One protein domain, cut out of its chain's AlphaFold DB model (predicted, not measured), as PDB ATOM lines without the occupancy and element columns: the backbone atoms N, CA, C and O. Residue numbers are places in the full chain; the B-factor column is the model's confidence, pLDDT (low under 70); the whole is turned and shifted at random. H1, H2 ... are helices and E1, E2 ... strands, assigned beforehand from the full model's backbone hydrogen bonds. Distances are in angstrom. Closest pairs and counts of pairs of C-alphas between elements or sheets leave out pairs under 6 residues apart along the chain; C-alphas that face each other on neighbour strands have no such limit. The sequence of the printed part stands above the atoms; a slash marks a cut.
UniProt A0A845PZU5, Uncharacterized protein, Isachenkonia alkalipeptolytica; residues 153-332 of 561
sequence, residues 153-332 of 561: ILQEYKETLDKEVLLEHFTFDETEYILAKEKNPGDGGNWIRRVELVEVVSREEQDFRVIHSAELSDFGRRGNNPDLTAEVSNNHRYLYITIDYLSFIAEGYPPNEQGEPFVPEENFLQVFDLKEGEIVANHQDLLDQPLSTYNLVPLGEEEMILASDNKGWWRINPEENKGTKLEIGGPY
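AT A GLANCE: This is residues 153 to 332 of the 561 residues of an uncharacterized protein of Isachenkonia alkalipeptolytica (UniProt A0A845PZU5). Three strongly twisted sheets of four strands each are stacked face to face in a row: E1 to E4, then E5 to E8 in the middle, then E9 to E12. The small helix H1 packs on the sheet E1 E2 E3 E4 at one end of the stack. The printed part has 180 residues with two named helices and twelve named strands, in the order H1 E1 E2 E3 E4 E5 E6 H2 E7 E8 E9 E10 E11 E12; each sheet is antiparallel, with its strands side by side in chain order. The class is mostly strand, and the whole is compact, with a radius of gyration of the C-alphas of 16.9 A and spans of 54 by 37 by 25 A.

HOW THE PARTS SIT: E1, residues 165 to 172, E2, 175 to 183, E3, 192 to 202, and E4, 207 to 215, form a meander, each strand the antiparallel neighbour of the one before, in three hairpins. Within hydrogen-bond range are N 168 and O 179 at 3.0 A, N 180 and O 196 at 2.8 A, and N 197 and O 212 at 2.9 A. E4 bends by 62 degrees at residue 212. H1, residues 153 to 159, is on this sheet at a height of 7.1 A; its closest C-alphas to E1 are Leu 154 and Leu 167, 6.6 A apart. E5, 227 to 232, E6, 238 to 244, E7, 269 to 273, and E8, 278 to 282, form the next sheet of the stack of sheets, three sheets face to face in turn. Its parts that face the first sheet are 10.1 A from it, centre to centre; the closest C-alphas of E3 and E5 are Ile 192 and Leu 228, 5.2 A apart. N 229 and O 242 are 2.9 A apart, N 241 and O 270 2.9 A, and N 271 and O 281 2.9 A; E5 and E6 form a hairpin, as do E7 and E8. E9, 293 to 299, E10, 303 to 308, E11, 312 to 317, and E12, 322 to 326, form a second meander of three hairpins, with N 297 and O 305 at 2.9 A, N 306 and O 314 at 2.8 A, and N 315 and O 324 at 2.8 A. The closest C-alphas of E5 and E9 are Glu 231 and Leu 296, 6.3 A apart. H2, 246 to 250, is not on any of the sheets. In H1 and H2 every O i to N i+4 pair is within hydrogen-bond range.

IN THESE COORDINATES: H1 begins at C-alpha 153 (-12.157, -40.747, 35.761), and E12 ends at C-alpha 326 (-21.251, -3.235, 34.567). From first to last C-alpha, E3 measures 27.1 A, E2 25.7 A, E4 22.3 A and E1 21.7 A.

THE WHOLE: The C-alphas farthest apart, Glu 204 and Gly 259, are 54.9 A apart. The printed part has no cut. The links E4 to E5 and H2 to E7 are long. The mean pLDDT of the printed part is 75.7, and 63 residues are under 70, among them residues 217 to 226 and 245 to 267.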
ATOM      1  N   ILE A 153     -10.795 -40.950  36.256       75.94
ATOM      2  CA  ILE A 153     -12.157 -40.747  35.761       75.94
ATOM      3  C   ILE A 153     -12.246 -40.004  34.415       75.94
ATOM      4  O   ILE A 153     -13.089 -40.325  33.580       75.94
ATOM      5  N   LEU A 154     -11.361 -39.034  34.162       82.00
ATOM      6  CA  LEU A 154     -11.284 -38.344  32.875       82.00
ATOM      7  C   LEU A 154     -10.702 -39.256  31.799       82.00
ATOM      8  O   LEU A 154     -11.172 -39.219  30.666       82.00
ATOM      9  N   GLN A 155      -9.700 -40.068  32.144       82.81
ATOM     10  CA  GLN A 155      -9.108 -41.035  31.223       82.81
ATOM     11  C   GLN A 155     -10.117 -42.140  30.872       82.81
ATOM     12  O   GLN A 155     -10.311 -42.425  29.693       82.81
ATOM     13  N   GLU A 156     -10.833 -42.672  31.864       81.50
ATOM     14  CA  GLU A 156     -11.923 -43.636  31.680       81.50
ATOM     15  C   GLU A 156     -13.010 -43.081  30.756       81.50
ATOM     16  O   GLU A 156     -13.374 -43.723  29.772       81.50
ATOM     17  N   TYR A 157     -13.493 -41.859  31.012       84.81
ATOM     18  CA  TYR A 157     -14.492 -41.243  30.141       84.81
ATOM     19  C   TYR A 157     -13.942 -41.000  28.728       84.81
ATOM     20  O   TYR A 157     -14.618 -41.284  27.741       84.81
ATOM     21  N   LYS A 158     -12.696 -40.531  28.602       87.19
ATOM     22  CA  LYS A 158     -12.027 -40.302  27.312       87.19
ATOM     23  C   LYS A 158     -11.903 -41.575  26.480       87.19
ATOM     24  O   LYS A 158     -12.057 -41.506  25.266       87.19
ATOM     25  N   GLU A 159     -11.678 -42.728  27.105       85.50
ATOM     26  CA  GLU A 159     -11.630 -44.031  26.426       85.50
ATOM     27  C   GLU A 159     -12.986 -44.457  25.849       85.50
ATOM     28  O   GLU A 159     -13.034 -45.215  24.879       85.50
ATOM     29  N   THR A 160     -14.094 -43.927  26.380       83.56
ATOM     30  CA  THR A 160     -15.433 -44.138  25.803       83.56
ATOM     31  C   THR A 160     -15.703 -43.291  24.553       83.56
ATOM     32  O   THR A 160     -16.724 -43.480  23.884       83.56
ATOM     33  N   LEU A 161     -14.810 -42.352  24.217       87.81
ATOM     34  CA  LEU A 161     -15.011 -41.363  23.165       87.81
ATOM     35  C   LEU A 161     -14.098 -41.603  21.956       87.81
ATOM     36  O   LEU A 161     -12.877 -41.569  22.049       87.81
ATOM     37  N   ASP A 162     -14.694 -41.687  20.766       85.06
ATOM     38  CA  ASP A 162     -13.970 -41.745  19.482       85.06
ATOM     39  C   ASP A 162     -13.579 -40.343  18.947       85.06
ATOM     40  O   ASP A 162     -13.449 -40.135  17.735       85.06
ATOM     41  N   LYS A 163     -13.460 -39.337  19.824       84.50
ATOM     42  CA  LYS A 163     -13.317 -37.916  19.455       84.50
ATOM     43  C   LYS A 163     -12.340 -37.164  20.361       84.50
ATOM     44  O   LYS A 163     -12.170 -37.503  21.527       84.50
ATOM     45  N   GLU A 164     -11.723 -36.108  19.826       82.44
ATOM     46  CA  GLU A 164     -10.870 -35.209  20.608       82.44
ATOM     47  C   GLU A 164     -11.738 -34.258  21.443       82.44
ATOM     48  O   GLU A 164     -12.464 -33.410  20.913       82.44
ATOM     49  N   VAL A 165     -11.655 -34.410  22.761       86.25
ATOM     50  CA  VAL A 165     -12.372 -33.596  23.744       86.25
ATOM     51  C   VAL A 165     -11.396 -33.034  24.769       86.25
ATOM     52  O   VAL A 165     -10.454 -33.711  25.184       86.25
ATOM     53  N   LEU A 166     -11.632 -31.794  25.185       84.88
ATOM     54  CA  LEU A 166     -11.083 -31.264  26.427       84.88
ATOM     55  C   LEU A 166     -12.031 -31.660  27.553       84.88
ATOM     56  O   LEU A 166     -13.248 -31.571  27.388       84.88
ATOM     57  N   LEU A 167     -11.480 -32.130  28.665       86.19
ATOM     58  CA  LEU A 167     -12.252 -32.617  29.799       86.19
ATOM     59  C   LEU A 167     -11.860 -31.837  31.048       86.19
ATOM     60  O   LEU A 167     -10.674 -31.716  31.347       86.19
ATOM     61  N   GLU A 168     -12.859 -31.365  31.780       86.06
ATOM     62  CA  GLU A 168     -12.715 -30.777  33.111       86.06
ATOM     63  C   GLU A 168     -13.551 -31.598  34.094       86.06
ATOM     64  O   GLU A 168     -14.657 -32.024  33.759       86.06
ATOM     65  N   HIS A 169     -13.016 -31.851  35.286       88.00
ATOM     66  CA  HIS A 169     -13.679 -32.617  36.343       88.00
ATOM     67  C   HIS A 169     -13.982 -31.705  37.524       88.00
ATOM     68  O   HIS A 169     -13.146 -30.883  37.898       88.00
ATOM     69  N   PHE A 170     -15.170 -31.857  38.101       86.12
ATOM     70  CA  PHE A 170     -15.566 -31.147  39.310       86.12
ATOM     71  C   PHE A 170     -16.639 -31.929  40.079       86.12
ATOM     72  O   PHE A 170     -17.258 -32.860  39.560       86.12
ATOM     73  N   THR A 171     -16.873 -31.542  41.332       86.44
ATOM     74  CA  THR A 171     -17.854 -32.184  42.218       86.44
ATOM     75  C   THR A 171     -18.864 -31.158  42.722       86.44
ATOM     76  O   THR A 171     -18.482 -30.057  43.130       86.44
ATOM     77  N   PHE A 172     -20.145 -31.533  42.726       90.69
ATOM     78  CA  PHE A 172     -21.247 -30.759  43.297       90.69
ATOM     79  C   PHE A 172     -22.228 -31.692  44.025       90.69
ATOM     80  O   PHE A 172     -22.684 -32.675  43.446       90.69
ATOM     81  N   ASP A 173     -22.542 -31.386  45.289       90.44
ATOM     82  CA  ASP A 173     -23.432 -32.180  46.161       90.44
ATOM     83  C   ASP A 173     -23.091 -33.686  46.160       90.44
ATOM     84  O   ASP A 173     -23.924 -34.537  45.854       90.44
ATOM     85  N   GLU A 174     -21.809 -34.000  46.407       89.81
ATOM     86  CA  GLU A 174     -21.229 -35.362  46.388       89.81
ATOM     87  C   GLU A 174     -21.289 -36.079  45.025       89.81
ATOM     88  O   GLU A 174     -20.778 -37.189  44.884       89.81
ATOM     89  N   THR A 175     -21.865 -35.446  44.002       90.06
ATOM     90  CA  THR A 175     -21.965 -35.984  42.647       90.06
ATOM     91  C   THR A 175     -20.815 -35.460  41.799       90.06
ATOM     92  O   THR A 175     -20.480 -34.273  41.832       90.06
ATOM     93  N   GLU A 176     -20.197 -36.348  41.029       91.56
ATOM     94  CA  GLU A 176     -19.091 -36.000  40.147       91.56
ATOM     95  C   GLU A 176     -19.573 -35.696  38.737       91.56
ATOM     96  O   GLU A 176     -20.416 -36.402  38.174       91.56
ATOM     97  N   TYR A 177     -18.982 -34.661  38.154       92.12
ATOM     98  CA  TYR A 177     -19.312 -34.189  36.825       92.12
ATOM     99  C   TYR A 177     -18.057 -34.056  35.972       92.12
ATOM    100  O   TYR A 177     -16.969 -33.730  36.451       92.12
ATOM    101  N   ILE A 178     -18.234 -34.293  34.677       91.12
ATOM    102  CA  ILE A 178     -17.243 -34.051  33.640       91.12
ATOM    103  C   ILE A 178     -17.844 -33.050  32.657       91.12
ATOM    104  O   ILE A 178     -18.908 -33.288  32.078       91.12
ATOM    105  N   LEU A 179     -17.154 -31.935  32.447       90.19
ATOM    106  CA  LEU A 179     -17.452 -30.998  31.373       90.19
ATOM    107  C   LEU A 179     -16.600 -31.371  30.160       90.19
ATOM    108  O   LEU A 179     -15.382 -31.195  30.160       90.19
ATOM    109  N   ALA A 180     -17.242 -31.910  29.128       90.06
ATOM    110  CA  ALA A 180     -16.583 -32.341  27.904       90.06
ATOM    111  C   ALA A 180     -16.776 -31.306  26.792       90.06
ATOM    112  O   ALA A 180     -17.882 -31.115  26.287       90.06
ATOM    113  N   LYS A 181     -15.688 -30.648  26.393       89.06
ATOM    114  CA  LYS A 181     -15.646 -29.617  25.352       89.06
ATOM    115  C   LYS A 181     -15.041 -30.230  24.085       89.06
ATOM    116  O   LYS A 181     -13.834 -30.443  23.977       89.06
ATOM    117  N   GLU A 182     -15.891 -30.584  23.131       88.50
ATOM    118  CA  GLU A 182     -15.496 -31.195  21.865       88.50
ATOM    119  C   GLU A 182     -15.015 -30.148  20.864       88.50
ATOM    120  O   GLU A 182     -15.722 -29.188  20.547       88.50
ATOM    121  N   LYS A 183     -13.832 -30.392  20.299       83.69
ATOM    122  CA  LYS A 183     -13.209 -29.508  19.318       83.69
ATOM    123  C   LYS A 183     -13.763 -29.707  17.906       83.69
ATOM    124  O   LYS A 183     -14.218 -30.786  17.527       83.69
ATOM    125  N   ASN A 184     -13.675 -28.666  17.084       78.00
ATOM    126  CA  ASN A 184     -14.027 -28.714  15.671       78.00
ATOM    127  C   ASN A 184     -12.940 -29.435  14.840       78.00
ATOM    128  O   ASN A 184     -11.808 -28.945  14.773       78.00
ATOM    129  N   PRO A 185     -13.255 -30.554  14.152       67.44
ATOM    130  CA  PRO A 185     -12.268 -31.360  13.425       67.44
ATOM    131  C   PRO A 185     -11.672 -30.694  12.164       67.44
ATOM    132  O   PRO A 185     -10.839 -31.304  11.494       67.44
ATOM    133  N   GLY A 186     -12.081 -29.469  11.804       67.88
ATOM    134  CA  GLY A 186     -11.627 -28.765  10.594       67.88
ATOM    135  C   GLY A 186     -10.636 -27.609  10.794       67.88
ATOM    136  O   GLY A 186      -9.938 -27.264   9.842       67.88
ATOM    137  N   ASP A 187     -10.540 -27.037  11.999       60.50
ATOM    138  CA  ASP A 187      -9.938 -25.704  12.213       60.50
ATOM    139  C   ASP A 187      -8.652 -25.741  13.062       60.50
ATOM    140  O   ASP A 187      -8.342 -24.816  13.809       60.50
ATOM    141  N   GLY A 188      -7.900 -26.844  12.993       63.50
ATOM    142  CA  GLY A 188      -6.689 -27.028  13.805       63.50
ATOM    143  C   GLY A 188      -6.960 -27.303  15.290       63.50
ATOM    144  O   GLY A 188      -6.028 -27.263  16.082       63.50
ATOM    145  N   GLY A 189      -8.213 -27.602  15.657       59.84
ATOM    146  CA  GLY A 189      -8.588 -28.057  16.999       59.84
ATOM    147  C   GLY A 189      -8.687 -26.960  18.063       59.84
ATOM    148  O   GLY A 189      -8.662 -27.281  19.245       59.84
ATOM    149  N   ASN A 190      -8.788 -25.686  17.678       66.00
ATOM    150  CA  ASN A 190      -8.837 -24.587  18.651       66.00
ATOM    151  C   ASN A 190     -10.256 -24.178  19.074       66.00
ATOM    152  O   ASN A 190     -10.402 -23.574  20.126       66.00
ATOM    153  N   TRP A 191     -11.279 -24.523  18.289       74.06
ATOM    154  CA  TRP A 191     -12.664 -24.092  18.517       74.06
ATOM    155  C   TRP A 191     -13.505 -25.228  19.088       74.06
ATOM    156  O   TRP A 191     -13.419 -26.355  18.592       74.06
ATOM    157  N   ILE A 192     -14.346 -24.940  20.073       80.81
ATOM    158  CA  ILE A 192     -15.284 -25.870  20.696       80.81
ATOM    159  C   ILE A 192     -16.615 -25.828  19.946       80.81
ATOM    160  O   ILE A 192     -17.316 -24.822  19.896       80.81
ATOM    161  N   ARG A 193     -16.996 -26.966  19.360       83.50
ATOM    162  CA  ARG A 193     -18.258 -27.109  18.615       83.50
ATOM    163  C   ARG A 193     -19.409 -27.611  19.479       83.50
ATOM    164  O   ARG A 193     -20.574 -27.432  19.128       83.50
ATOM    165  N   ARG A 194     -19.079 -28.315  20.562       87.94
ATOM    166  CA  ARG A 194     -20.051 -28.973  21.428       87.94
ATOM    167  C   ARG A 194     -19.537 -29.045  22.856       87.94
ATOM    168  O   ARG A 194     -18.373 -29.357  23.078       87.94
ATOM    169  N   VAL A 195     -20.428 -28.798  23.801       88.81
ATOM    170  CA  VAL A 195     -20.198 -28.930  25.236       88.81
ATOM    171  C   VAL A 195     -21.201 -29.937  25.786       88.81
ATOM    172  O   VAL A 195     -22.402 -29.816  25.542       88.81
ATOM    173  N   GLU A 196     -20.718 -30.933  26.517       92.62
ATOM    174  CA  GLU A 196     -21.534 -31.917  27.225       92.62
ATOM    175  C   GLU A 196     -21.233 -31.841  28.722       92.62
ATOM    176  O   GLU A 196     -20.071 -31.867  29.125       92.62
ATOM    177  N   LEU A 197     -22.281 -31.771  29.542       92.62
ATOM    178  CA  LEU A 197     -22.187 -31.986  30.980       92.62
ATOM    179  C   LEU A 197     -22.555 -33.439  31.263       92.62
ATOM    180  O   LEU A 197     -23.666 -33.885  30.948       92.62
ATOM    181  N   VAL A 198     -21.611 -34.163  31.844       93.88
ATOM    182  CA  VAL A 198     -21.682 -35.604  32.045       93.88
ATOM    183  C   VAL A 198     -21.633 -35.879  33.534       93.88
ATOM    184  O   VAL A 198     -20.674 -35.524  34.202       93.88
ATOM    185  N   GLU A 199     -22.670 -36.506  34.056       94.06
ATOM    186  CA  GLU A 199     -22.709 -37.020  35.418       94.06
ATOM    187  C   GLU A 199     -22.049 -38.397  35.460       94.06
ATOM    188  O   GLU A 199     -22.323 -39.255  34.610       94.06
ATOM    189  N   VAL A 200     -21.206 -38.624  36.459       94.06
ATOM    190  CA  VAL A 200     -20.612 -39.934  36.722       94.06
ATOM    191  C   VAL A 200     -21.562 -40.679  37.653       94.06
ATOM    192  O   VAL A 200     -21.635 -40.398  38.846       94.06
ATOM    193  N   VAL A 201     -22.320 -41.627  37.099       93.81
ATOM    194  CA  VAL A 201     -23.337 -42.385  37.843       93.81
ATOM    195  C   VAL A 201     -22.685 -43.488  38.678       93.81
ATOM    196  O   VAL A 201     -23.095 -43.738  39.811       93.81
ATOM    197  N   SER A 202     -21.670 -44.152  38.121       89.06
ATOM    198  CA  SER A 202     -20.886 -45.179  38.810       89.06
ATOM    199  C   SER A 202     -19.490 -45.283  38.207       89.06
ATOM    200  O   SER A 202     -19.352 -45.597  37.025       89.06
ATOM    201  N   ARG A 203     -18.452 -45.082  39.032       83.12
ATOM    202  CA  ARG A 203     -17.055 -45.313  38.629       83.12
ATOM    203  C   ARG A 203     -16.790 -46.791  38.336       83.12
ATOM    204  O   ARG A 203     -16.228 -47.126  37.303       83.12
ATOM    205  N   GLU A 204     -17.251 -47.681  39.218       83.50
ATOM    206  CA  GLU A 204     -17.000 -49.128  39.108       83.50
ATOM    207  C   GLU A 204     -17.566 -49.732  37.818       83.50
ATOM    208  O   GLU A 204     -16.981 -50.650  37.245       83.50
ATOM    209  N   GLU A 205     -18.711 -49.223  37.361       87.25
ATOM    210  CA  GLU A 205     -19.379 -49.707  36.151       87.25
ATOM    211  C   GLU A 205     -19.039 -48.875  34.905       87.25
ATOM    212  O   GLU A 205     -19.531 -49.200  33.824       87.25
ATOM    213  N   GLN A 206     -18.211 -47.827  35.044       87.06
ATOM    214  CA  GLN A 206     -17.960 -46.824  34.002       87.06
ATOM    215  C   GLN A 206     -19.276 -46.282  33.408       87.06
ATOM    216  O   GLN A 206     -19.427 -46.137  32.192       87.06
ATOM    217  N   ASP A 207     -20.266 -46.033  34.274       91.81
ATOM    218  CA  ASP A 207     -21.587 -45.548  33.877       91.81
ATOM    219  C   ASP A 207     -21.610 -44.018  33.898       91.81
ATOM    220  O   ASP A 207     -21.561 -43.381  34.955       91.81
ATOM    221  N   PHE A 208     -21.687 -43.434  32.704       93.88
ATOM    222  CA  PHE A 208     -21.685 -41.995  32.475       93.88
ATOM    223  C   PHE A 208     -23.007 -41.564  31.844       93.88
ATOM    224  O   PHE A 208     -23.471 -42.141  30.855       93.88
ATOM    225  N   ARG A 209     -23.599 -40.492  32.370       94.81
ATOM    226  CA  ARG A 209     -24.865 -39.949  31.881       94.81
ATOM    227  C   ARG A 209     -24.693 -38.513  31.415       94.81
ATOM    228  O   ARG A 209     -24.487 -37.613  32.218       94.81
ATOM    229  N   VAL A 210     -24.875 -38.272  30.119       93.38
ATOM    230  CA  VAL A 210     -24.993 -36.903  29.595       93.38
ATOM    231  C   VAL A 210     -26.300 -36.296  30.109       93.38
ATOM    232  O   VAL A 210     -27.383 -36.747  29.728       93.38
ATOM    233  N   ILE A 211     -26.204 -35.285  30.971       92.62
ATOM    234  CA  ILE A 211     -27.365 -34.588  31.547       92.62
ATOM    235  C   ILE A 211     -27.686 -33.282  30.822       92.62
ATOM    236  O   ILE A 211     -28.841 -32.861  30.788       92.62
ATOM    237  N   HIS A 212     -26.691 -32.676  30.171       91.38
ATOM    238  CA  HIS A 212     -26.888 -31.508  29.324       91.38
ATOM    239  C   HIS A 212     -25.935 -31.533  28.126       91.38
ATOM    240  O   HIS A 212     -24.817 -32.033  28.217       91.38
ATOM    241  N   SER A 213     -26.382 -31.001  26.988       89.25
ATOM    242  CA  SER A 213     -25.566 -30.868  25.781       89.25
ATOM    243  C   SER A 213     -25.954 -29.586  25.057       89.25
ATOM    244  O   SER A 213     -27.120 -29.407  24.703       89.25
ATOM    245  N   ALA A 214     -24.959 -28.753  24.777       84.44
ATOM    246  CA  ALA A 214     -25.050 -27.619  23.871       84.44
ATOM    247  C   ALA A 214     -24.169 -27.918  22.655       84.44
ATOM    248  O   ALA A 214     -23.007 -28.289  22.798       84.44
ATOM    249  N   GLU A 215     -24.719 -27.819  21.453       84.44
ATOM    250  CA  GLU A 215     -23.990 -28.037  20.205       84.44
ATOM    251  C   GLU A 215     -24.322 -26.883  19.271       84.44
ATOM    252  O   GLU A 215     -25.492 -26.519  19.132       84.44
ATOM    253  N   LEU A 216     -23.295 -26.308  18.649       73.25
ATOM    254  CA  LEU A 216     -23.503 -25.328  17.597       73.25
ATOM    255  C   LEU A 216     -24.156 -26.035  16.417       73.25
ATOM    256  O   LEU A 216     -23.674 -27.078  15.965       73.25
ATOM    257  N   SER A 217     -25.243 -25.469  15.894       66.12
ATOM    258  CA  SER A 217     -25.767 -25.939  14.615       66.12
ATOM    259  C   SER A 217     -24.673 -25.835  13.542       66.12
ATOM    260  O   SER A 217     -23.778 -24.999  13.652       66.12
ATOM    261  N   ASP A 218     -24.706 -26.711  12.524       56.53
ATOM    262  CA  ASP A 218     -23.750 -26.721  11.404       56.53
ATOM    263  C   ASP A 218     -23.779 -25.365  10.660       56.53
ATOM    264  O   ASP A 218     -24.399 -25.210   9.601       56.53
ATOM    265  N   PHE A 219     -23.102 -24.355  11.207       52.31
ATOM    266  CA  PHE A 219     -22.925 -23.056  10.589       52.31
ATOM    267  C   PHE A 219     -21.991 -23.263   9.407       52.31
ATOM    268  O   PHE A 219     -20.814 -23.594   9.522       52.31
ATOM    269  N   GLY A 220     -22.590 -23.230   8.221       44.75
ATOM    270  CA  GLY A 220     -22.038 -23.896   7.054       44.75
ATOM    271  C   GLY A 220     -20.607 -23.495   6.700       44.75
ATOM    272  O   GLY A 220     -20.408 -22.415   6.167       44.75
ATOM    273  N   ARG A 221     -19.658 -24.433   6.863       44.59
ATOM    274  CA  ARG A 221     -18.423 -24.718   6.076       44.59
ATOM    275  C   ARG A 221     -17.550 -23.554   5.562       44.59
ATOM    276  O   ARG A 221     -16.673 -23.793   4.732       44.59
ATOM    277  N   ARG A 222     -17.765 -22.310   5.980       50.38
ATOM    278  CA  ARG A 222     -17.105 -21.118   5.420       50.38
ATOM    279  C   ARG A 222     -16.117 -20.474   6.390       50.38
ATOM    280  O   ARG A 222     -15.919 -19.274   6.315       50.38
ATOM    281  N   GLY A 223     -15.487 -21.269   7.254       51.88
ATOM    282  CA  GLY A 223     -14.319 -20.846   8.038       51.88
ATOM    283  C   GLY A 223     -14.589 -19.861   9.178       51.88
ATOM    284  O   GLY A 223     -13.644 -19.504   9.866       51.88
ATOM    285  N   ASN A 224     -15.847 -19.471   9.408       56.75
ATOM    286  CA  ASN A 224     -16.263 -18.611  10.518       56.75
ATOM    287  C   ASN A 224     -17.239 -19.397  11.386       56.75
ATOM    288  O   ASN A 224     -18.455 -19.257  11.249       56.75
ATOM    289  N   ASN A 225     -16.705 -20.306  12.193       61.31
ATOM    290  CA  ASN A 225     -17.520 -21.067  13.126       61.31
ATOM    291  C   ASN A 225     -17.659 -20.255  14.421       61.31
ATOM    292  O   ASN A 225     -16.678 -19.626  14.831       61.31
ATOM    293  N   PRO A 226     -18.856 -20.216  15.033       67.94
ATOM    294  CA  PRO A 226     -18.977 -19.726  16.396       67.94
ATOM    295  C   PRO A 226     -18.141 -20.623  17.318       67.94
ATOM    296  O   PRO A 226     -17.855 -21.770  16.958       67.94
ATOM    297  N   ASP A 227     -17.771 -20.116  18.487       75.19
ATOM    298  CA  ASP A 227     -17.143 -20.920  19.539       75.19
ATOM    299  C   ASP A 227     -18.112 -21.139  20.697       75.19
ATOM    300  O   ASP A 227     -18.919 -20.260  20.996       75.19
ATOM    301  N   LEU A 228     -18.029 -22.282  21.371       79.38
ATOM    302  CA  LEU A 228     -18.686 -22.474  22.659       79.38
ATOM    303  C   LEU A 228     -17.684 -22.270  23.787       79.38
ATOM    304  O   LEU A 228     -16.724 -23.020  23.936       79.38
ATOM    305  N   THR A 229     -17.971 -21.319  24.662       82.62
ATOM    306  CA  THR A 229     -17.270 -21.185  25.942       82.62
ATOM    307  C   THR A 229     -18.172 -21.721  27.038       82.62
ATOM    308  O   THR A 229     -19.365 -21.425  27.056       82.62
ATOM    309  N   ALA A 230     -17.623 -22.519  27.947       86.00
ATOM    310  CA  ALA A 230     -18.369 -23.023  29.089       86.00
ATOM    311  C   ALA A 230     -17.520 -22.963  30.355       86.00
ATOM    312  O   ALA A 230     -16.357 -23.361  30.313       86.00
ATOM    313  N   GLU A 231     -18.120 -22.486  31.441       87.31
ATOM    314  CA  GLU A 231     -17.459 -22.249  32.723       87.31
ATOM    315  C   GLU A 231     -18.408 -22.580  33.881       87.31
ATOM    316  O   GLU A 231     -19.617 -22.332  33.793       87.31
ATOM    317  N   VAL A 232     -17.873 -23.135  34.967       85.81
ATOM    318  CA  VAL A 232     -18.640 -23.465  36.177       85.81
ATOM    319  C   VAL A 232     -18.512 -22.357  37.224       85.81
ATOM    320  O   VAL A 232     -17.482 -21.696  37.320       85.81
ATOM    321  N   SER A 233     -19.561 -22.116  38.013       87.06
ATOM    322  CA  SER A 233     -19.477 -21.214  39.170       87.06
ATOM    323  C   SER A 233     -18.512 -21.758  40.230       87.06
ATOM    324  O   SER A 233     -18.259 -22.960  40.279       87.06
ATOM    325  N   ASN A 234     -18.014 -20.905  41.130       79.69
ATOM    326  CA  ASN A 234     -17.042 -21.323  42.154       79.69
ATOM    327  C   ASN A 234     -17.601 -22.362  43.139       79.69
ATOM    328  O   ASN A 234     -16.852 -23.179  43.661       79.69
ATOM    329  N   ASN A 235     -18.911 -22.352  43.400       83.31
ATOM    330  CA  ASN A 235     -19.567 -23.403  44.186       83.31
ATOM    331  C   ASN A 235     -20.019 -24.614  43.344       83.31
ATOM    332  O   ASN A 235     -20.726 -25.480  43.858       83.31
ATOM    333  N   HIS A 236     -19.677 -24.637  42.053       88.31
ATOM    334  CA  HIS A 236     -20.036 -25.650  41.059       88.31
ATOM    335  C   HIS A 236     -21.541 -25.908  40.869       88.31
ATOM    336  O   HIS A 236     -21.924 -26.896  40.242       88.31
ATOM    337  N   ARG A 237     -22.414 -25.035  41.382       92.00
ATOM    338  CA  ARG A 237     -23.868 -25.173  41.235       92.00
ATOM    339  C   ARG A 237     -24.354 -24.827  39.834       92.00
ATOM    340  O   ARG A 237     -25.335 -25.406  39.373       92.00
ATOM    341  N   TYR A 238     -23.703 -23.876  39.173       92.06
ATOM    342  CA  TYR A 238     -24.143 -23.359  37.884       92.06
ATOM    343  C   TYR A 238     -23.109 -23.620  36.797       92.06
ATOM    344  O   TYR A 238     -21.928 -23.334  36.975       92.06
ATOM    345  N   LEU A 239     -23.573 -24.101  35.646       91.75
ATOM    346  CA  LEU A 239     -22.797 -24.169  34.413       91.75
ATOM    347  C   LEU A 239     -23.274 -23.066  33.464       91.75
ATOM    348  O   LEU A 239     -24.436 -23.046  33.053       91.75
ATOM    349  N   TYR A 240     -22.366 -22.169  33.103       90.19
ATOM    350  CA  TYR A 240     -22.585 -21.091  32.148       90.19
ATOM    351  C   TYR A 240     -22.048 -21.519  30.791       90.19
ATOM    352  O   TYR A 240     -20.895 -21.919  30.692       90.19
ATOM    353  N   ILE A 241     -22.867 -21.426  29.745       87.81
ATOM    354  CA  ILE A 241     -22.486 -21.774  28.374       87.81
ATOM    355  C   ILE A 241     -22.793 -20.581  27.481       87.81
ATOM    356  O   ILE A 241     -23.945 -20.156  27.397       87.81
ATOM    357  N   THR A 242     -21.780 -20.055  26.802       85.56
ATOM    358  CA  THR A 242     -21.924 -18.959  25.847       85.56
ATOM    359  C   THR A 242     -21.505 -19.340  24.447       85.56
ATOM    360  O   THR A 242     -20.596 -20.146  24.268       85.56
ATOM    361  N   ILE A 243     -22.113 -18.682  23.465       78.56
ATOM    362  CA  ILE A 243     -21.697 -18.757  22.066       78.56
ATOM    363  C   ILE A 243     -20.927 -17.484  21.706       78.56
ATOM    364  O   ILE A 243     -21.489 -16.388  21.751       78.56
ATOM    365  N   ASP A 244     -19.655 -17.613  21.336       74.25
ATOM    366  CA  ASP A 244     -18.852 -16.513  20.810       74.25
ATOM    367  C   ASP A 244     -19.056 -16.366  19.295       74.25
ATOM    368  O   ASP A 244     -18.819 -17.287  18.510       74.25
ATOM    369  N   TYR A 245     -19.484 -15.172  18.882       66.62
ATOM    370  CA  TYR A 245     -19.684 -14.805  17.481       66.62
ATOM    371  C   TYR A 245     -18.558 -13.902  16.932       66.62
ATOM    372  O   TYR A 245     -18.760 -13.277  15.886       66.62
ATOM    373  N   LEU A 246     -17.386 -13.800  17.586       58.94
ATOM    374  CA  LEU A 246     -16.248 -12.950  17.170       58.94
ATOM    375  C   LEU A 246     -15.954 -13.040  15.660       58.94
ATOM    376  O   LEU A 246     -15.867 -12.018  14.968       58.94
ATOM    377  N   SER A 247     -15.876 -14.261  15.131       52.62
ATOM    378  CA  SER A 247     -15.585 -14.552  13.721       52.62
ATOM    379  C   SER A 247     -16.666 -14.034  12.755       52.62
ATOM    380  O   SER A 247     -16.362 -13.682  11.616       52.62
ATOM    381  N   PHE A 248     -17.915 -13.875  13.203       54.78
ATOM    382  CA  PHE A 248     -19.003 -13.307  12.396       54.78
ATOM    383  C   PHE A 248     -19.009 -11.773  12.371       54.78
ATOM    384  O   PHE A 248     -19.462 -11.171  11.393       54.78
ATOM    385  N   ILE A 249     -18.513 -11.124  13.428       52.59
ATOM    386  CA  ILE A 249     -18.482  -9.657  13.536       52.59
ATOM    387  C   ILE A 249     -17.397  -9.076  12.626       52.59
ATOM    388  O   ILE A 249     -17.646  -8.083  11.938       52.59
ATOM    389  N   ALA A 250     -16.219  -9.707  12.592       48.22
ATOM    390  CA  ALA A 250     -15.050  -9.216  11.861       48.22
ATOM    391  C   ALA A 250     -15.272  -9.109  10.339       48.22
ATOM    392  O   ALA A 250     -14.762  -8.187   9.703       48.22
ATOM    393  N   GLU A 251     -16.067 -10.006   9.752       49.12
ATOM    394  CA  GLU A 251     -16.313 -10.036   8.301       49.12
ATOM    395  C   GLU A 251     -17.608  -9.328   7.871       49.12
ATOM    396  O   GLU A 251     -17.876  -9.169   6.677       49.12
ATOM    397  N   GLY A 252     -18.386  -8.841   8.843       51.38
ATOM    398  CA  GLY A 252     -19.737  -8.344   8.637       51.38
ATOM    399  C   GLY A 252     -20.714  -9.498   8.430       51.38
ATOM    400  O   GLY A 252     -20.530 -10.337   7.552       51.38
ATOM    401  N   TYR A 253     -21.783  -9.519   9.228       56.66
ATOM    402  CA  TYR A 253     -22.811 -10.554   9.162       56.66
ATOM    403  C   TYR A 253     -23.247 -10.828   7.723       56.66
ATOM    404  O   TYR A 253     -23.826  -9.927   7.097       56.66
ATOM    405  N   PRO A 254     -23.018 -12.041   7.182       55.41
ATOM    406  CA  PRO A 254     -23.660 -12.401   5.939       55.41
ATOM    407  C   PRO A 254     -25.164 -12.319   6.205       55.41
ATOM    408  O   PRO A 254     -25.639 -12.922   7.169       55.41
ATOM    409  N   PRO A 255     -25.923 -11.538   5.422       58.59
ATOM    410  CA  PRO A 255     -27.357 -11.519   5.604       58.59
ATOM    411  C   PRO A 255     -27.901 -12.941   5.435       58.59
ATOM    412  O   PRO A 255     -27.339 -13.741   4.677       58.59
ATOM    413  N   ASN A 256     -28.992 -13.253   6.133       62.91
ATOM    414  CA  ASN A 256     -29.671 -14.535   5.967       62.91
ATOM    415  C   ASN A 256     -30.122 -14.733   4.502       62.91
ATOM    416  O   ASN A 256     -29.998 -13.841   3.655       62.91
ATOM    417  N   GLU A 257     -30.682 -15.900   4.174       63.84
ATOM    418  CA  GLU A 257     -31.146 -16.200   2.808       63.84
ATOM    419  C   GLU A 257     -32.154 -15.165   2.258       63.84
ATOM    420  O   GLU A 257     -32.367 -15.077   1.046       63.84
ATOM    421  N   GLN A 258     -32.758 -14.358   3.137       65.31
ATOM    422  CA  GLN A 258     -33.735 -13.316   2.846       65.31
ATOM    423  C   GLN A 258     -33.126 -11.905   2.720       65.31
ATOM    424  O   GLN A 258     -33.843 -10.972   2.353       65.31
ATOM    425  N   GLY A 259     -31.819 -11.730   2.943       65.56
ATOM    426  CA  GLY A 259     -31.151 -10.427   2.849       65.56
ATOM    427  C   GLY A 259     -31.208  -9.585   4.132       65.56
ATOM    428  O   GLY A 259     -30.823  -8.416   4.093       65.56
ATOM    429  N   GLU A 260     -31.698 -10.140   5.241       61.03
ATOM    430  CA  GLU A 260     -31.825  -9.457   6.534       61.03
ATOM    431  C   GLU A 260     -30.580  -9.683   7.410       61.03
ATOM    432  O   GLU A 260     -29.866 -10.667   7.196       61.03
ATOM    433  N   PRO A 261     -30.289  -8.793   8.385       61.16
ATOM    434  CA  PRO A 261     -29.201  -9.004   9.334       61.16
ATOM    435  C   PRO A 261     -29.328 -10.377   9.989       61.16
ATOM    436  O   PRO A 261     -30.409 -10.749  10.446       61.16
ATOM    437  N   PHE A 262     -28.231 -11.126  10.016       62.34
ATOM    438  CA  PHE A 262     -28.198 -12.402  10.706       62.34
ATOM    439  C   PHE A 262     -28.418 -12.177  12.206       62.34
ATOM    440  O   PHE A 262     -27.696 -11.409  12.843       62.34
ATOM    441  N   VAL A 263     -29.438 -12.838  12.740       60.62
ATOM    442  CA  VAL A 263     -29.717 -12.927  14.170       60.62
ATOM    443  C   VAL A 263     -29.547 -14.401  14.522       60.62
ATOM    444  O   VAL A 263     -30.239 -15.219  13.908       60.62
ATOM    445  N   PRO A 264     -28.630 -14.762  15.432       61.94
ATOM    446  CA  PRO A 264     -28.482 -16.149  15.841       61.94
ATOM    447  C   PRO A 264     -29.799 -16.686  16.411       61.94
ATOM    448  O   PRO A 264     -30.450 -16.020  17.219       61.94
ATOM    449  N   GLU A 265     -30.206 -17.879  15.973       61.41
ATOM    450  CA  GLU A 265     -31.404 -18.548  16.502       61.41
ATOM    451  C   GLU A 265     -31.156 -19.148  17.898       61.41
ATOM    452  O   GLU A 265     -32.102 -19.387  18.648       61.41
ATOM    453  N   GLU A 266     -29.889 -19.368  18.249       66.75
ATOM    454  CA  GLU A 266     -29.445 -19.965  19.507       66.75
ATOM    455  C   GLU A 266     -29.392 -18.928  20.643       66.75
ATOM    456  O   GLU A 266     -29.178 -17.729  20.427       66.75
ATOM    457  N   ASN A 267     -29.595 -19.392  21.880       68.12
ATOM    458  CA  ASN A 267     -29.442 -18.544  23.059       68.12
ATOM    459  C   ASN A 267     -27.958 -18.271  23.285       68.12
ATOM    460  O   ASN A 267     -27.185 -19.199  23.496       68.12
ATOM    461  N   PHE A 268     -27.581 -16.996  23.282       76.19
ATOM    462  CA  PHE A 268     -26.185 -16.591  23.420       76.19
ATOM    463  C   PHE A 268     -25.549 -16.977  24.749       76.19
ATOM    464  O   PHE A 268     -24.367 -17.288  24.768       76.19
ATOM    465  N   LEU A 269     -26.318 -16.950  25.837       83.94
ATOM    466  CA  LEU A 269     -25.890 -17.427  27.144       83.94
ATOM    467  C   LEU A 269     -26.991 -18.311  27.732       83.94
ATOM    468  O   LEU A 269     -28.149 -17.890  27.836       83.94
ATOM    469  N   GLN A 270     -26.612 -19.522  28.122       87.50
ATOM    470  CA  GLN A 270     -27.435 -20.496  28.827       87.50
ATOM    471  C   GLN A 270     -26.822 -20.737  30.206       87.50
ATOM    472  O   GLN A 270     -25.607 -20.888  30.317       87.50
ATOM    473  N   VAL A 271     -27.653 -20.775  31.248       89.25
ATOM    474  CA  VAL A 271     -27.209 -21.115  32.605       89.25
ATOM    475  C   VAL A 271     -27.975 -22.334  33.091       89.25
ATOM    476  O   VAL A 271     -29.204 -22.298  33.192       89.25
ATOM    477  N   PHE A 272     -27.250 -23.412  33.360       90.31
ATOM    478  CA  PHE A 272     -27.776 -24.682  33.846       90.31
ATOM    479  C   PHE A 272     -27.550 -24.788  35.357       90.31
ATOM    480  O   PHE A 272     -26.416 -24.653  35.808       90.31
ATOM    481  N   ASP A 273     -28.615 -25.011  36.130       93.12
ATOM    482  CA  ASP A 273     -28.532 -25.283  37.571       93.12
ATOM    483  C   ASP A 273     -28.381 -26.792  37.775       93.12
ATOM    484  O   ASP A 273     -29.302 -27.559  37.483       93.12
ATOM    485  N   LEU A 274     -27.221 -27.228  38.272       90.38
ATOM    486  CA  LEU A 274     -26.934 -28.637  38.535       90.38
ATOM    487  C   LEU A 274     -27.825 -29.213  39.638       90.38
ATOM    488  O   LEU A 274     -28.125 -30.403  39.618       90.38
ATOM    489  N   LYS A 275     -28.287 -28.378  40.574       90.75
ATOM    490  CA  LYS A 275     -29.162 -28.806  41.666       90.75
ATOM    491  C   LYS A 275     -30.559 -29.159  41.173       90.75
ATOM    492  O   LYS A 275     -31.135 -30.156  41.602       90.75
ATOM    493  N   GLU A 276     -31.108 -28.328  40.292       89.38
ATOM    494  CA  GLU A 276     -32.454 -28.522  39.740       89.38
ATOM    495  C   GLU A 276     -32.432 -29.380  38.459       89.38
ATOM    496  O   GLU A 276     -33.457 -29.933  38.058       89.38
ATOM    497  N   GLY A 277     -31.260 -29.538  37.830       87.50
ATOM    498  CA  GLY A 277     -31.068 -30.311  36.604       87.50
ATOM    499  C   GLY A 277     -31.704 -29.662  35.371       87.50
ATOM    500  O   GLY A 277     -32.105 -30.367  34.441       87.50
ATOM    501  N   GLU A 278     -31.842 -28.335  35.359       90.81
ATOM    502  CA  GLU A 278     -32.515 -27.593  34.292       90.81
ATOM    503  C   GLU A 278     -31.848 -26.252  33.959       90.81
ATOM    504  O   GLU A 278     -31.022 -25.724  34.700       90.81
ATOM    505  N   ILE A 279     -32.211 -25.685  32.803       86.25
ATOM    506  CA  ILE A 279     -31.762 -24.348  32.398       86.25
ATOM    507  C   ILE A 279     -32.606 -23.305  33.134       86.25
ATOM    508  O   ILE A 279     -33.799 -23.169  32.851       86.25
ATOM    509  N   VAL A 280     -31.978 -22.536  34.022       86.25
ATOM    510  CA  VAL A 280     -32.648 -21.520  34.853       86.25
ATOM    511  C   VAL A 280     -32.617 -20.122  34.240       86.25
ATOM    512  O   VAL A 280     -33.529 -19.329  34.473       86.25
ATOM    513  N   ALA A 281     -31.623 -19.832  33.393       80.81
ATOM    514  CA  ALA A 281     -31.523 -18.563  32.680       80.81
ATOM    515  C   ALA A 281     -31.145 -18.768  31.208       80.81
ATOM    516  O   ALA A 281     -30.300 -19.593  30.860       80.81
ATOM    517  N   ASN A 282     -31.791 -17.992  30.335       79.06
ATOM    518  CA  ASN A 282     -31.474 -17.896  28.913       79.06
ATOM    519  C   ASN A 282     -31.424 -16.420  28.538       79.06
ATOM    520  O   ASN A 282     -32.450 -15.740  28.523       79.06
ATOM    521  N   HIS A 283     -30.236 -15.942  28.210       72.44
ATOM    522  CA  HIS A 283     -29.973 -14.529  27.998       72.44
ATOM    523  C   HIS A 283     -29.814 -14.204  26.511       72.44
ATOM    524  O   HIS A 283     -28.757 -13.785  26.043       72.44
ATOM    525  N   GLN A 284     -30.891 -14.401  25.745       66.56
ATOM    526  CA  GLN A 284     -30.955 -13.927  24.358       66.56
ATOM    527  C   GLN A 284     -31.152 -12.404  24.295       66.56
ATOM    528  O   GLN A 284     -30.758 -11.766  23.329       66.56
ATOM    529  N   ASP A 285     -31.726 -11.811  25.344       56.59
ATOM    530  CA  ASP A 285     -31.967 -10.374  25.500       56.59
ATOM    531  C   ASP A 285     -30.690  -9.548  25.705       56.59
ATOM    532  O   ASP A 285     -30.692  -8.346  25.448       56.59
ATOM    533  N   LEU A 286     -29.581 -10.186  26.093       59.25
ATOM    534  CA  LEU A 286     -28.254  -9.559  26.063       59.25
ATOM    535  C   LEU A 286     -27.802  -9.223  24.628       59.25
ATOM    536  O   LEU A 286     -26.877  -8.428  24.439       59.25
ATOM    537  N   LEU A 287     -28.477  -9.775  23.613       56.22
ATOM    538  CA  LEU A 287     -28.223  -9.518  22.203       56.22
ATOM    539  C   LEU A 287     -29.190  -8.472  21.624       56.22
ATOM    540  O   LEU A 287     -30.210  -8.803  21.023       56.22
ATOM    541  N   ASP A 288     -28.806  -7.196  21.652       52.16
ATOM    542  CA  ASP A 288     -29.293  -6.246  20.628       52.16
ATOM    543  C   ASP A 288     -28.485  -6.375  19.318       52.16
ATOM    544  O   ASP A 288     -28.917  -5.963  18.239       52.16
ATOM    545  N   GLN A 289     -27.267  -6.912  19.429       51.84
ATOM    546  CA  GLN A 289     -26.300  -7.234  18.379       51.84
ATOM    547  C   GLN A 289     -25.484  -8.428  18.874       51.84
ATOM    548  O   GLN A 289     -25.357  -8.575  20.093       51.84
ATOM    549  N   PRO A 290     -24.891  -9.246  17.995       53.28
ATOM    550  CA  PRO A 290     -24.156 -10.389  18.489       53.28
ATOM    551  C   PRO A 290     -22.890  -9.918  19.195       53.28
ATOM    552  O   PRO A 290     -22.177  -9.025  18.724       53.28
ATOM    553  N   LEU A 291     -22.697 -10.461  20.386       59.50
ATOM    554  CA  LEU A 291     -21.566 -10.169  21.239       59.50
ATOM    555  C   LEU A 291     -20.412 -11.063  20.814       59.50
ATOM    556  O   LEU A 291     -20.620 -12.225  20.471       59.50
ATOM    557  N   SER A 292     -19.210 -10.499  20.835       61.62
ATOM    558  CA  SER A 292     -18.046 -11.350  20.992       61.62
ATOM    559  C   SER A 292     -17.788 -11.484  22.477       61.62
ATOM    560  O   SER A 292     -17.637 -10.466  23.160       61.62
ATOM    561  N   THR A 293     -17.816 -12.721  22.945       63.41
ATOM    562  CA  THR A 293     -17.491 -13.078  24.318       63.41
ATOM    563  C   THR A 293     -16.077 -13.598  24.319       63.41
ATOM    564  O   THR A 293     -15.809 -14.589  23.654       63.41
ATOM    565  N   TYR A 294     -15.192 -12.964  25.079       63.84
ATOM    566  CA  TYR A 294     -13.822 -13.455  25.202       63.84
ATOM    567  C   TYR A 294     -13.620 -14.272  26.480       63.84
ATOM    568  O   TYR A 294     -12.693 -15.075  26.542       63.84
ATOM    569  N   ASN A 295     -14.444 -14.055  27.518       67.94
ATOM    570  CA  ASN A 295     -14.290 -14.779  28.774       67.94
ATOM    571  C   ASN A 295     -15.563 -14.837  29.633       67.94
ATOM    572  O   ASN A 295     -16.390 -13.916  29.627       67.94
ATOM    573  N   LEU A 296     -15.648 -15.908  30.419       74.81
ATOM    574  CA  LEU A 296     -16.552 -16.099  31.545       74.81
ATOM    575  C   LEU A 296     -15.684 -16.184  32.803       74.81
ATOM    576  O   LEU A 296     -14.795 -17.023  32.876       74.81
ATOM    577  N   VAL A 297     -15.898 -15.296  33.772       76.38
ATOM    578  CA  VAL A 297     -15.109 -15.274  35.012       76.38
ATOM    579  C   VAL A 297     -16.031 -15.434  36.223       76.38
ATOM    580  O   VAL A 297     -16.851 -14.541  36.457       76.38
ATOM    581  N   PRO A 298     -15.923 -16.529  37.000       74.06
ATOM    582  CA  PRO A 298     -16.772 -16.751  38.171       74.06
ATOM    583  C   PRO A 298     -16.640 -15.614  39.188       74.06
ATOM    584  O   PRO A 298     -15.525 -15.281  39.582       74.06
ATOM    585  N   LEU A 299     -17.757 -15.030  39.630       75.81
ATOM    586  CA  LEU A 299     -17.831 -13.945  40.614       75.81
ATOM    587  C   LEU A 299     -18.564 -14.424  41.870       75.81
ATOM    588  O   LEU A 299     -19.754 -14.732  41.827       75.81
ATOM    589  N   GLY A 300     -17.875 -14.441  43.011       75.62
ATOM    590  CA  GLY A 300     -18.449 -14.997  44.239       75.62
ATOM    591  C   GLY A 300     -18.800 -16.481  44.073       75.62
ATOM    592  O   GLY A 300     -18.191 -17.173  43.265       75.62
ATOM    593  N   GLU A 301     -19.762 -16.991  44.842       78.31
ATOM    594  CA  GLU A 301     -20.115 -18.420  44.800       78.31
ATOM    595  C   GLU A 301     -20.894 -18.814  43.540       78.31
ATOM    596  O   GLU A 301     -20.617 -19.857  42.950       78.31
ATOM    597  N   GLU A 302     -21.863 -17.990  43.133       84.50
ATOM    598  CA  GLU A 302     -22.884 -18.356  42.142       84.50
ATOM    599  C   GLU A 302     -22.866 -17.503  40.875       84.50
ATOM    600  O   GLU A 302     -23.374 -17.949  39.848       84.50
ATOM    601  N   GLU A 303     -22.333 -16.284  40.925       84.81
ATOM    602  CA  GLU A 303     -22.452 -15.317  39.836       84.81
ATOM    603  C   GLU A 303     -21.312 -15.462  38.827       84.81
ATOM    604  O   GLU A 303     -20.295 -16.112  39.070       84.81
ATOM    605  N   MET A 304     -21.478 -14.835  37.666       85.81
ATOM    606  CA  MET A 304     -20.497 -14.888  36.588       85.81
ATOM    607  C   MET A 304     -20.333 -13.509  35.959       85.81
ATOM    608  O   MET A 304     -21.316 -12.811  35.707       85.81
ATOM    609  N   ILE A 305     -19.097 -13.113  35.667       81.81
ATOM    610  CA  ILE A 305     -18.813 -11.996  34.773       81.81
ATOM    611  C   ILE A 305     -18.706 -12.525  33.354       81.81
ATOM    612  O   ILE A 305     -17.798 -13.274  33.015       81.81
ATOM    613  N   LEU A 306     -19.624 -12.073  32.510       80.69
ATOM    614  CA  LEU A 306     -19.550 -12.230  31.073       80.69
ATOM    615  C   LEU A 306     -18.855 -11.016  30.477       80.69
ATOM    616  O   LEU A 306     -19.403  -9.908  30.481       80.69
ATOM    617  N   ALA A 307     -17.664 -11.219  29.940       73.75
ATOM    618  CA  ALA A 307     -16.876 -10.141  29.388       73.75
ATOM    619  C   ALA A 307     -16.973 -10.133  27.854       73.75
ATOM    620  O   ALA A 307     -16.634 -11.110  27.184       73.75
ATOM    621  N   SER A 308     -17.488  -9.026  27.301       68.38
ATOM    622  CA  SER A 308     -17.693  -8.871  25.856       68.38
ATOM    623  C   SER A 308     -16.942  -7.677  25.270       68.38
ATOM    624  O   SER A 308     -16.972  -6.574  25.829       68.38
ATOM    625  N   ASP A 309     -16.366  -7.862  24.083       59.75
ATOM    626  CA  ASP A 309     -15.590  -6.831  23.377       59.75
ATOM    627  C   ASP A 309     -16.452  -5.625  22.975       59.75
ATOM    628  O   ASP A 309     -16.016  -4.471  22.980       59.75
ATOM    629  N   ASN A 310     -17.716  -5.880  22.621       54.41
ATOM    630  CA  ASN A 310     -18.555  -4.907  21.917       54.41
ATOM    631  C   ASN A 310     -19.613  -4.227  22.784       54.41
ATOM    632  O   ASN A 310     -20.119  -3.166  22.406       54.41
ATOM    633  N   LYS A 311     -19.970  -4.796  23.938       56.88
ATOM    634  CA  LYS A 311     -20.960  -4.191  24.846       56.88
ATOM    635  C   LYS A 311     -20.496  -4.120  26.291       56.88
ATOM    636  O   LYS A 311     -21.272  -3.612  27.099       56.88
ATOM    637  N   GLY A 312     -19.276  -4.549  26.588       66.88
ATOM    638  CA  GLY A 312     -18.716  -4.494  27.924       66.88
ATOM    639  C   GLY A 312     -19.042  -5.695  28.760       66.88
ATOM    640  O   GLY A 312     -19.377  -6.758  28.237       66.88
ATOM    641  N   TRP A 313     -18.861  -5.534  30.057       76.50
ATOM    642  CA  TRP A 313     -18.937  -6.635  30.990       76.50
ATOM    643  C   TRP A 313     -20.306  -6.667  31.638       76.50
ATOM    644  O   TRP A 313     -20.942  -5.644  31.899       76.50
ATOM    645  N   TRP A 314     -20.769  -7.877  31.888       79.44
ATOM    646  CA  TRP A 314     -22.080  -8.136  32.434       79.44
ATOM    647  C   TRP A 314     -21.920  -9.033  33.641       79.44
ATOM    648  O   TRP A 314     -21.307 -10.088  33.552       79.44
ATOM    649  N   ARG A 315     -22.496  -8.622  34.765       84.00
ATOM    650  CA  ARG A 315     -22.713  -9.506  35.903       84.00
ATOM    651  C   ARG A 315     -23.963 -10.316  35.630       84.00
ATOM    652  O   ARG A 315     -25.038  -9.742  35.451       84.00
ATOM    653  N   ILE A 316     -23.815 -11.626  35.587       86.31
ATOM    654  CA  ILE A 316     -24.904 -12.574  35.426       86.31
ATOM    655  C   ILE A 316     -25.210 -13.146  36.801       86.31
ATOM    656  O   ILE A 316     -24.352 -13.770  37.423       86.31
ATOM    657  N   ASN A 317     -26.434 -12.906  37.265       86.88
ATOM    658  CA  ASN A 317     -26.954 -13.515  38.476       86.88
ATOM    659  C   ASN A 317     -28.090 -14.484  38.085       86.88
ATOM    660  O   ASN A 317     -29.130 -14.025  37.589       86.88
ATOM    661  N   PRO A 318     -27.900 -15.803  38.271       84.44
ATOM    662  CA  PRO A 318     -28.870 -16.811  37.853       84.44
ATOM    663  C   PRO A 318     -30.134 -16.800  38.720       84.44
ATOM    664  O   PRO A 318     -31.229 -16.970  38.189       84.44
ATOM    665  N   GLU A 319     -30.012 -16.508  40.017       82.81
ATOM    666  CA  GLU A 319     -31.138 -16.430  40.963       82.81
ATOM    667  C   GLU A 319     -32.085 -15.260  40.641       82.81
ATOM    668  O   GLU A 319     -33.304 -15.352  40.804       82.81
ATOM    669  N   GLU A 320     -31.545 -14.151  40.132       80.62
ATOM    670  CA  GLU A 320     -32.346 -13.017  39.659       80.62
ATOM    671  C   GLU A 320     -32.827 -13.174  38.208       80.62
ATOM    672  O   GLU A 320     -33.648 -12.369  37.751       80.62
ATOM    673  N   ASN A 321     -32.318 -14.179  37.481       75.38
ATOM    674  CA  ASN A 321     -32.464 -14.341  36.032       75.38
ATOM    675  C   ASN A 321     -32.217 -13.015  35.287       75.38
ATOM    676  O   ASN A 321     -33.021 -12.560  34.464       75.38
ATOM    677  N   LYS A 322     -31.131 -12.330  35.655       72.25
ATOM    678  CA  LYS A 322     -30.848 -10.973  35.193       72.25
ATOM    679  C   LYS A 322     -29.363 -10.785  34.916       72.25
ATOM    680  O   LYS A 322     -28.520 -10.960  35.793       72.25
ATOM    681  N   GLY A 323     -29.065 -10.317  33.705       77.00
ATOM    682  CA  GLY A 323     -27.775  -9.727  33.375       77.00
ATOM    683  C   GLY A 323     -27.770  -8.237  33.711       77.00
ATOM    684  O   GLY A 323     -28.610  -7.474  33.229       77.00
ATOM    685  N   THR A 324     -26.823  -7.801  34.536       80.19
ATOM    686  CA  THR A 324     -26.599  -6.387  34.845       80.19
ATOM    687  C   THR A 324     -25.324  -5.930  34.161       80.19
ATOM    688  O   THR A 324     -24.236  -6.405  34.481       80.19
ATOM    689  N   LYS A 325     -25.447  -4.994  33.217       76.06
ATOM    690  CA  LYS A 325     -24.282  -4.375  32.592       76.06
ATOM    691  C   LYS A 325     -23.495  -3.606  33.650       76.06
ATOM    692  O   LYS A 325     -24.018  -2.682  34.268       76.06
ATOM    693  N   LEU A 326     -22.242  -3.988  33.821       67.75
ATOM    694  CA  LEU A 326     -21.251  -3.235  34.567       67.75
ATOM    695  C   LEU A 326     -20.770  -2.175  33.578       67.75
ATOM    696  O   LEU A 326     -20.488  -2.509  32.432       67.75
ATOM    697  N   GLU A 327     -20.769  -0.891  33.927       62.09
ATOM    698  CA  GLU A 327     -20.531   0.219  32.981       62.09
ATOM    699  C   GLU A 327     -19.079   0.295  32.433       62.09
ATOM    700  O   GLU A 327     -18.562   1.376  32.165       62.09
ATOM    701  N   ILE A 328     -18.413  -0.848  32.259       56.28
ATOM    702  CA  ILE A 328     -17.023  -1.038  31.859       56.28
ATOM    703  C   ILE A 328     -16.946  -2.030  30.699       56.28
ATOM    704  O   ILE A 328     -17.641  -3.043  30.656       56.28
ATOM    705  N   GLY A 329     -16.102  -1.684  29.728       51.19
ATOM    706  CA  GLY A 329     -15.947  -2.393  28.463       51.19
ATOM    707  C   GLY A 329     -17.005  -2.043  27.398       51.19
ATOM    708  O   GLY A 329     -18.124  -1.629  27.700       51.19
ATOM    709  N   GLY A 330     -16.598  -2.248  26.137       38.31
ATOM    710  CA  GLY A 330     -17.343  -2.216  24.868       38.31
ATOM    711  C   GLY A 330     -18.092  -0.933  24.466       38.31
ATOM    712  O   GLY A 330     -18.681  -0.255  25.308       38.31
ATOM    713  N   PRO A 331     -18.217  -0.608  23.164       33.72
ATOM    714  CA  PRO A 331     -17.445  -1.035  21.993       33.72
ATOM    715  C   PRO A 331     -16.138  -0.237  21.882       33.72
ATOM    716  O   PRO A 331     -16.109   0.932  22.245       33.72
ATOM    717  N   TYR A 332     -15.098  -0.800  21.271       38.84
ATOM    718  CA  TYR A 332     -14.132  -0.024  20.489       38.84
ATOM    719  C   TYR A 332     -13.633   1.322  21.089       38.84
ATOM    720  O   TYR A 332     -14.108   2.407  20.733       38.84
TER     721      TYR A 332